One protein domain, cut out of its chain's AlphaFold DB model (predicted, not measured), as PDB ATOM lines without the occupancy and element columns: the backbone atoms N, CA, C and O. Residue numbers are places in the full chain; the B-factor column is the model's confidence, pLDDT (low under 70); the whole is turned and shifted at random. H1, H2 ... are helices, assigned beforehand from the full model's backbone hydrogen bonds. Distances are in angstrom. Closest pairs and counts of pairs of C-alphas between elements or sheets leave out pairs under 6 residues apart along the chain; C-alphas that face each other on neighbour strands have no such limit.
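This is residues 211 to 279 of the 279 residues of an uncharacterized protein of Leersia perrieri (UniProt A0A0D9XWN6). Three helices, H1, H2 and H4, form a small triangular bundle, with short H3 at the end where H2 ends and H4 begins. A long loop, residues 225 to 242, reaches out to Pro 233 at one end of the longest axis. The 69 printed residues hold four named helices and no named strand: all helix, compact, radius of gyration of the C-alphas 11.7 A, spans 33 by 23 by 18 A.

Find C-alpha 213 at (95.817, 25.449, 21.967); H1 runs 16.0 A to residue 224. H2 is residues 243 to 253, 15.2 A; H3 is 257 to 260; H4, 265 to 274, 14.5 A, ends at (101.058, 12.546, 42.361).

Start at the hub, H1. Its residues 219 to 223 touch H2 in a helical hairpin, a shallow tilt of 30 degrees, opposite ways; the closest C-alphas, Phe 223 and Arg 246, are 5.6 A apart. H4 touches H1 at a shallow 27 degrees, the same way, closest C-alphas Asn 224 and Cys 269, 6.2 A. H3 only just touches H1, with 3 pairs of C-alphas within 8 A, closest Val 216 and Ala 259, 5.9 A. In H1, H2 and H4 every O i to N i+4 pair is within hydrogen-bond range; H3 is too short for one.

The printed part has no cut; H1 to H2 is the long link. Look for pLDDT under 70 at residues 228 to 230 and 276 to 279.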
ATOM      1  N   GLU A 211     102.187  23.743  19.950       94.00
ATOM      2  CA  GLU A 211     101.769  25.007  20.560       94.00
ATOM      3  C   GLU A 211     100.326  25.386  20.181       94.00
ATOM      4  O   GLU A 211      99.807  26.409  20.630       94.00
ATOM      5  N   ASP A 212      99.645  24.561  19.375       94.31
ATOM      6  CA  ASP A 212      98.228  24.743  19.070       94.31
ATOM      7  C   ASP A 212      97.366  24.485  20.319       94.31
ATOM      8  O   ASP A 212      97.318  23.380  20.870       94.31
ATOM      9  N   SER A 213      96.638  25.517  20.757       91.75
ATOM     10  CA  SER A 213      95.817  25.449  21.967       91.75
ATOM     11  C   SER A 213      94.676  24.431  21.878       91.75
ATOM     12  O   SER A 213      94.298  23.868  22.909       91.75
ATOM     13  N   ASN A 214      94.103  24.189  20.695       93.19
ATOM     14  CA  ASN A 214      93.028  23.213  20.516       93.19
ATOM     15  C   ASN A 214      93.577  21.789  20.615       93.19
ATOM     16  O   ASN A 214      92.979  20.946  21.291       93.19
ATOM     17  N   LEU A 215      94.732  21.531  19.995       94.75
ATOM     18  CA  LEU A 215      95.420  20.249  20.109       94.75
ATOM     19  C   LEU A 215      95.805  19.971  21.563       94.75
ATOM     20  O   LEU A 215      95.466  18.913  22.090       94.75
ATOM     21  N   VAL A 216      96.457  20.924  22.230       94.50
ATOM     22  CA  VAL A 216      96.869  20.792  23.636       94.50
ATOM     23  C   VAL A 216      95.668  20.507  24.535       94.50
ATOM     24  O   VAL A 216      95.709  19.561  25.323       94.50
ATOM     25  N   LYS A 217      94.562  21.247  24.371       92.62
ATOM     26  CA  LYS A 217      93.317  20.999  25.112       92.62
ATOM     27  C   LYS A 217      92.804  19.578  24.883       92.62
ATOM     28  O   LYS A 217      92.503  18.879  25.845       92.62
ATOM     29  N   ARG A 218      92.767  19.117  23.628       93.62
ATOM     30  CA  ARG A 218      92.327  17.758  23.272       93.62
ATOM     31  C   ARG A 218      93.215  16.677  23.897       93.62
ATOM     32  O   ARG A 218      92.695  15.681  24.395       93.62
ATOM     33  N   LEU A 219      94.534  16.871  23.906       95.62
ATOM     34  CA  LEU A 219      95.483  15.945  24.533       95.62
ATOM     35  C   LEU A 219      95.323  15.910  26.062       95.62
ATOM     36  O   LEU A 219      95.402  14.834  26.654       95.62
ATOM     37  N   PHE A 220      95.048  17.049  26.704       94.19
ATOM     38  CA  PHE A 220      94.741  17.082  28.133       94.19
ATOM     39  C   PHE A 220      93.409  16.424  28.470       94.19
ATOM     40  O   PHE A 220      93.359  15.676  29.439       94.19
ATOM     41  N   THR A 221      92.355  16.638  27.678       92.56
ATOM     42  CA  THR A 221      91.083  15.919  27.857       92.56
ATOM     43  C   THR A 221      91.288  14.410  27.740       92.56
ATOM     44  O   THR A 221      90.738  13.658  28.532       92.56
ATOM     45  N   LEU A 222      92.140  13.954  26.817       94.00
ATOM     46  CA  LEU A 222      92.491  12.538  26.704       94.00
ATOM     47  C   LEU A 222      93.263  12.023  27.933       94.00
ATOM     48  O   LEU A 222      93.051  10.896  28.372       94.00
ATOM     49  N   PHE A 223      94.155  12.837  28.505       94.38
ATOM     50  CA  PHE A 223      94.942  12.456  29.680       94.38
ATOM     51  C   PHE A 223      94.127  12.458  30.982       94.38
ATOM     52  O   PHE A 223      94.224  11.512  31.762       94.38
ATOM     53  N   ASN A 224      93.375  13.534  31.230       91.44
ATOM     54  CA  ASN A 224      92.651  13.795  32.477       91.44
ATOM     55  C   ASN A 224      91.225  13.225  32.471       91.44
ATOM     56  O   ASN A 224      90.635  13.106  33.540       91.44
ATOM     57  N   GLY A 225      90.664  12.913  31.301       90.38
ATOM     58  CA  GLY A 225      89.225  12.717  31.141       90.38
ATOM     59  C   GLY A 225      88.455  14.043  31.161       90.38
ATOM     60  O   GLY A 225      89.029  15.138  31.195       90.38
ATOM     61  N   THR A 226      87.129  13.953  31.127       86.25
ATOM     62  CA  THR A 226      86.246  15.114  31.284       86.25
ATOM     63  C   THR A 226      86.143  15.487  32.763       86.25
ATOM     64  O   THR A 226      85.867  14.634  33.606       86.25
ATOM     65  N   ALA A 227      86.360  16.760  33.105       74.44
ATOM     66  CA  ALA A 227      86.377  17.190  34.501       74.44
ATOM     67  C   ALA A 227      84.992  17.043  35.158       74.44
ATOM     68  O   ALA A 227      83.976  17.452  34.598       74.44
ATOM     69  N   SER A 228      84.948  16.542  36.397       61.88
ATOM     70  CA  SER A 228      83.696  16.332  37.144       61.88
ATOM     71  C   SER A 228      82.856  17.595  37.352       61.88
ATOM     72  O   SER A 228      81.650  17.474  37.554       61.88
ATOM     73  N   ALA A 229      83.483  18.775  37.293       61.00
ATOM     74  CA  ALA A 229      82.843  20.079  37.464       61.00
ATOM     75  C   ALA A 229      82.050  20.552  36.233       61.00
ATOM     76  O   ALA A 229      81.310  21.529  36.325       61.00
ATOM     77  N   GLU A 230      82.197  19.893  35.083       66.88
ATOM     78  CA  GLU A 230      81.382  20.197  33.911       66.88
ATOM     79  C   GLU A 230      79.986  19.571  34.086       66.88
ATOM     80  O   GLU A 230      79.865  18.395  34.446       66.88
ATOM     81  N   ASN A 231      78.924  20.354  33.828       76.06
ATOM     82  CA  ASN A 231      77.511  19.927  33.853       76.06
ATOM     83  C   ASN A 231      77.181  18.999  32.666       76.06
ATOM     84  O   ASN A 231      76.251  19.237  31.897       76.06
ATOM     85  N   ILE A 232      77.987  17.960  32.487       82.12
ATOM     86  CA  ILE A 232      77.876  16.974  31.421       82.12
ATOM     87  C   ILE A 232      77.213  15.722  32.008       82.12
ATOM     88  O   ILE A 232      77.603  15.287  33.100       82.12
ATOM     89  N   PRO A 233      76.220  15.127  31.320       87.44
ATOM     90  CA  PRO A 233      75.622  13.861  31.730       87.44
ATOM     91  C   PRO A 233      76.688  12.789  31.973       87.44
ATOM     92  O   PRO A 233      77.661  12.707  31.227       87.44
ATOM     93  N   ALA A 234      76.499  11.939  32.986       85.25
ATOM     94  CA  ALA A 234      77.489  10.923  33.359       85.25
ATOM     95  C   ALA A 234      77.904  10.026  32.174       85.25
ATOM     96  O   ALA A 234      79.079   9.730  32.013       85.25
ATOM     97  N   GLU A 235      76.962   9.684  31.294       88.50
ATOM     98  CA  GLU A 235      77.186   8.846  30.107       88.50
ATOM     99  C   GLU A 235      78.060   9.513  29.028       88.50
ATOM    100  O   GLU A 235      78.645   8.830  28.185       88.50
ATOM    101  N   GLN A 236      78.156  10.845  29.045       89.50
ATOM    102  CA  GLN A 236      78.956  11.636  28.105       89.50
ATOM    103  C   GLN A 236      80.340  11.994  28.657       89.50
ATOM    104  O   GLN A 236      81.188  12.462  27.896       89.50
ATOM    105  N   LYS A 237      80.593  11.762  29.951       89.75
ATOM    106  CA  LYS A 237      81.911  11.989  30.551       89.75
ATOM    107  C   LYS A 237      82.904  10.964  30.015       89.75
ATOM    108  O   LYS A 237      82.626   9.770  29.999       89.75
ATOM    109  N   VAL A 238      84.043  11.454  29.541       90.94
ATOM    110  CA  VAL A 238      85.142  10.642  29.021       90.94
ATOM    111  C   VAL A 238      86.039  10.244  30.181       90.94
ATOM    112  O   VAL A 238      86.546  11.115  30.893       90.94
ATOM    113  N   ASP A 239      86.262   8.942  30.341       90.56
ATOM    114  CA  ASP A 239      87.211   8.436  31.326       90.56
ATOM    115  C   ASP A 239      88.656   8.774  30.919       90.56
ATOM    116  O   ASP A 239      88.972   8.802  29.726       90.56
ATOM    117  N   PRO A 240      89.576   8.988  31.876       92.19
ATOM    118  CA  PRO A 240      90.993   9.172  31.575       92.19
ATOM    119  C   PRO A 240      91.552   8.025  30.719       92.19
ATOM    120  O   PRO A 240      91.185   6.862  30.899       92.19
ATOM    121  N   ALA A 241      92.482   8.331  29.812       93.44
ATOM    122  CA  ALA A 241      93.152   7.307  29.014       93.44
ATOM    123  C   ALA A 241      93.911   6.279  29.875       93.44
ATOM    124  O   ALA A 241      94.334   6.548  31.004       93.44
ATOM    125  N   HIS A 242      94.154   5.095  29.311       91.44
ATOM    126  CA  HIS A 242      94.942   4.054  29.971       91.44
ATOM    127  C   HIS A 242      96.400   4.483  30.196       91.44
ATOM    128  O   HIS A 242      96.935   5.374  29.529       91.44
ATOM    129  N   SER A 243      97.070   3.811  31.133       91.44
ATOM    130  CA  SER A 243      98.409   4.177  31.622       91.44
ATOM    131  C   SER A 243      99.456   4.338  30.515       91.44
ATOM    132  O   SER A 243     100.178   5.332  30.504       91.44
ATOM    133  N   SER A 244      99.506   3.413  29.550       93.75
ATOM    134  CA  SER A 244     100.444   3.470  28.416       93.75
ATOM    135  C   SER A 244     100.281   4.747  27.581       93.75
ATOM    136  O   SER A 244     101.268   5.384  27.205       93.75
ATOM    137  N   LEU A 245      99.039   5.168  27.320       95.44
ATOM    138  CA  LEU A 245      98.771   6.402  26.583       95.44
ATOM    139  C   LEU A 245      99.091   7.642  27.418       95.44
ATOM    140  O   LEU A 245      99.725   8.567  26.913       95.44
ATOM    141  N   ARG A 246      98.758   7.638  28.714       94.69
ATOM    142  CA  ARG A 246      99.093   8.737  29.632       94.69
ATOM    143  C   ARG A 246     100.600   8.976  29.739       94.69
ATOM    144  O   ARG A 246     101.034  10.120  29.641       94.69
ATOM    145  N   VAL A 247     101.412   7.923  29.859       93.56
ATOM    146  CA  VAL A 247     102.884   8.051  29.883       93.56
ATOM    147  C   VAL A 247     103.400   8.705  28.601       93.56
ATOM    148  O   VAL A 247     104.235   9.609  28.654       93.56
ATOM    149  N   ARG A 248     102.875   8.302  27.437       94.56
ATOM    150  CA  ARG A 248     103.292   8.892  26.161       94.56
ATOM    151  C   ARG A 248     102.855  10.354  26.029       94.56
ATOM    152  O   ARG A 248     103.653  11.174  25.583       94.56
ATOM    153  N   LEU A 249     101.634  10.688  26.450       95.19
ATOM    154  CA  LEU A 249     101.128  12.064  26.489       95.19
ATOM    155  C   LEU A 249     101.978  12.962  27.394       95.19
ATOM    156  O   LEU A 249     102.294  14.080  27.002       95.19
ATOM    157  N   MET A 250     102.437  12.458  28.542       92.88
ATOM    158  CA  MET A 250     103.355  13.199  29.413       92.88
ATOM    159  C   MET A 250     104.643  13.591  28.676       92.88
ATOM    160  O   MET A 250     105.069  14.743  28.729       92.88
ATOM    161  N   GLY A 251     105.219  12.667  27.900       91.94
ATOM    162  CA  GLY A 251     106.377  12.962  27.052       91.94
ATOM    163  C   GLY A 251     106.108  14.033  25.985       91.94
ATOM    164  O   GLY A 251     107.030  14.741  25.584       91.94
ATOM    165  N   VAL A 252     104.859  14.181  25.532       92.81
ATOM    166  CA  VAL A 252     104.449  15.273  24.634       92.81
ATOM    167  C   VAL A 252     104.356  16.594  25.395       92.81
ATOM    168  O   VAL A 252     104.916  17.584  24.930       92.81
ATOM    169  N   PHE A 253     103.713  16.610  26.567       94.44
ATOM    170  CA  PHE A 253     103.537  17.824  27.373       94.44
ATOM    171  C   PHE A 253     104.864  18.443  27.808       94.44
ATOM    172  O   PHE A 253     105.011  19.658  27.744       94.44
ATOM    173  N   CYS A 254     105.870  17.628  28.142       91.19
ATOM    174  CA  CYS A 254     107.207  18.122  28.487       91.19
ATOM    175  C   CYS A 254     107.922  18.866  27.341       91.19
ATOM    176  O   CYS A 254     108.956  19.486  27.575       91.19
ATOM    177  N   ARG A 255     107.414  18.788  26.104       91.25
ATOM    178  CA  ARG A 255     107.980  19.457  24.922       91.25
ATOM    179  C   ARG A 255     107.157  20.656  24.445       91.25
ATOM    180  O   ARG A 255     107.507  21.218  23.415       91.25
ATOM    181  N   SER A 256     106.075  21.009  25.143       93.50
ATOM    182  CA  SER A 256     105.134  22.056  24.729       93.50
ATOM    183  C   SER A 256     105.046  23.164  25.775       93.50
ATOM    184  O   SER A 256     104.748  22.911  26.945       93.50
ATOM    185  N   ILE A 257     105.274  24.407  25.350       92.81
ATOM    186  CA  ILE A 257     105.161  25.582  26.228       92.81
ATOM    187  C   ILE A 257     103.681  25.889  26.481       92.81
ATOM    188  O   ILE A 257     103.288  26.180  27.612       92.81
ATOM    189  N   ALA A 258     102.838  25.768  25.457       93.19
ATOM    190  CA  ALA A 258     101.393  25.885  25.567       93.19
ATOM    191  C   ALA A 258     100.829  24.881  26.579       93.19
ATOM    192  O   ALA A 258      99.992  25.252  27.401       93.19
ATOM    193  N   ALA A 259     101.329  23.639  26.596       92.56
ATOM    194  CA  ALA A 259     100.906  22.642  27.575       92.56
ATOM    195  C   ALA A 259     101.312  22.997  29.011       92.56
ATOM    196  O   ALA A 259     100.532  22.777  29.938       92.56
ATOM    197  N   ALA A 260     102.493  23.584  29.213       91.12
ATOM    198  CA  ALA A 260     102.917  24.062  30.529       91.12
ATOM    199  C   ALA A 260     102.029  25.208  31.053       91.12
ATOM    200  O   ALA A 260     101.815  25.318  32.258       91.12
ATOM    201  N   ASN A 261     101.472  26.020  30.151       92.19
ATOM    202  CA  ASN A 261     100.639  27.181  30.479       92.19
ATOM    203  C   ASN A 261      99.120  26.914  30.400       92.19
ATOM    204  O   ASN A 261      98.321  27.828  30.615       92.19
ATOM    205  N   ALA A 262      98.695  25.681  30.110       90.88
ATOM    206  CA  ALA A 262      97.290  25.314  29.925       90.88
ATOM    207  C   ALA A 262      96.543  25.127  31.262       90.88
ATOM    208  O   ALA A 262      96.142  24.023  31.637       90.88
ATOM    209  N   PHE A 263      96.319  26.214  31.998       87.00
ATOM    210  CA  PHE A 263      95.520  26.187  33.226       87.00
ATOM    211  C   PHE A 263      94.012  26.010  32.925       87.00
ATOM    212  O   PHE A 263      93.509  26.648  32.001       87.00
ATOM    213  N   PRO A 264      93.253  25.192  33.689       90.12
ATOM    214  CA  PRO A 264      93.653  24.396  34.860       90.12
ATOM    215  C   PRO A 264      94.134  22.968  34.533       90.12
ATOM    216  O   PRO A 264      94.437  22.200  35.449       90.12
ATOM    217  N   TYR A 265      94.209  22.587  33.256       89.19
ATOM    218  CA  TYR A 265      94.498  21.216  32.823       89.19
ATOM    219  C   TYR A 265      95.863  20.697  33.281       89.19
ATOM    220  O   TYR A 265      95.967  19.552  33.728       89.19
ATOM    221  N   THR A 266      96.897  21.539  33.226       89.75
ATOM    222  CA  THR A 266      98.251  21.195  33.685       89.75
ATOM    223  C   THR A 266      98.262  20.862  35.176       89.75
ATOM    224  O   THR A 266      98.893  19.894  35.596       89.75
ATOM    225  N   LEU A 267      97.506  21.617  35.977       88.50
ATOM    226  CA  LEU A 267      97.407  21.399  37.417       88.50
ATOM    227  C   LEU A 267      96.711  20.064  37.719       88.50
ATOM    228  O   LEU A 267      97.224  19.269  38.502       88.50
ATOM    229  N   GLN A 268      95.590  19.785  37.046       88.75
ATOM    230  CA  GLN A 268      94.883  18.502  37.154       88.75
ATOM    231  C   GLN A 268      95.776  17.318  36.774       88.75
ATOM    232  O   GLN A 268      95.776  16.304  37.467       88.75
ATOM    233  N   CYS A 269      96.576  17.472  35.716       88.00
ATOM    234  CA  CYS A 269      97.533  16.465  35.274       88.00
ATOM    235  C   CYS A 269      98.573  16.165  36.369       88.00
ATOM    236  O   CYS A 269      98.759  15.005  36.736       88.00
ATOM    237  N   ILE A 270      99.184  17.205  36.955       87.88
ATOM    238  CA  ILE A 270     100.172  17.068  38.038       87.88
ATOM    239  C   ILE A 270      99.551  16.395  39.269       87.88
ATOM    240  O   ILE A 270     100.101  15.412  39.769       87.88
ATOM    241  N   PHE A 271      98.392  16.871  39.738       86.31
ATOM    242  CA  PHE A 271      97.704  16.260  40.881       86.31
ATOM    243  C   PHE A 271      97.324  14.801  40.597       86.31
ATOM    244  O   PHE A 271      97.585  13.934  41.427       86.31
ATOM    245  N   GLY A 272      96.792  14.506  39.409       83.56
ATOM    246  CA  GLY A 272      96.433  13.147  39.001       83.56
ATOM    247  C   GLY A 272      97.629  12.199  38.856       83.56
ATOM    248  O   GLY A 272      97.451  10.984  38.928       83.56
ATOM    249  N   CYS A 273      98.843  12.722  38.658       83.56
ATOM    250  CA  CYS A 273     100.084  11.943  38.674       83.56
ATOM    251  C   CYS A 273     100.609  11.676  40.089       83.56
ATOM    252  O   CYS A 273     101.113  10.586  40.337       83.56
ATOM    253  N   ILE A 274     100.511  12.652  40.997       84.25
ATOM    254  CA  ILE A 274     101.058  12.546  42.361       84.25
ATOM    255  C   ILE A 274     100.125  11.753  43.279       84.25
ATOM    256  O   ILE A 274     100.579  10.892  44.027       84.25
ATOM    257  N   TYR A 275      98.826  12.046  43.228       80.31
ATOM    258  CA  TYR A 275      97.837  11.517  44.173       80.31
ATOM    259  C   TYR A 275      97.011  10.359  43.599       80.31
ATOM    260  O   TYR A 275      96.234   9.741  44.321       80.31
ATOM    261  N   GLY A 276      97.193  10.046  42.312       69.06
ATOM    262  CA  GLY A 276      96.338   9.120  41.578       69.06
ATOM    263  C   GLY A 276      95.019   9.763  41.137       69.06
ATOM    264  O   GLY A 276      94.720  10.918  41.438       69.06
ATOM    265  N   THR A 277      94.232   9.023  40.360       59.62
ATOM    266  CA  THR A 277      92.873   9.432  39.983       59.62
ATOM    267  C   THR A 277      91.984   9.414  41.222       59.62
ATOM    268  O   THR A 277      91.824   8.359  41.829       59.62
ATOM    269  N   PHE A 278      91.399  10.562  41.580       47.00
ATOM    270  CA  PHE A 278      90.275  10.610  42.514       47.00
ATOM    271  C   PHE A 278      89.113   9.844  41.873       47.00
ATOM    272  O   PHE A 278      88.486  10.346  40.943       47.00
ATOM    273  N   SER A 279      88.927   8.596  42.296       35.53
ATOM    274  CA  SER A 279      87.781   7.753  41.947       35.53
ATOM    275  C   SER A 279      86.528   8.226  42.667       35.53
ATOM    276  O   SER A 279      86.642   8.400  43.904       35.53
TER     277      SER A 279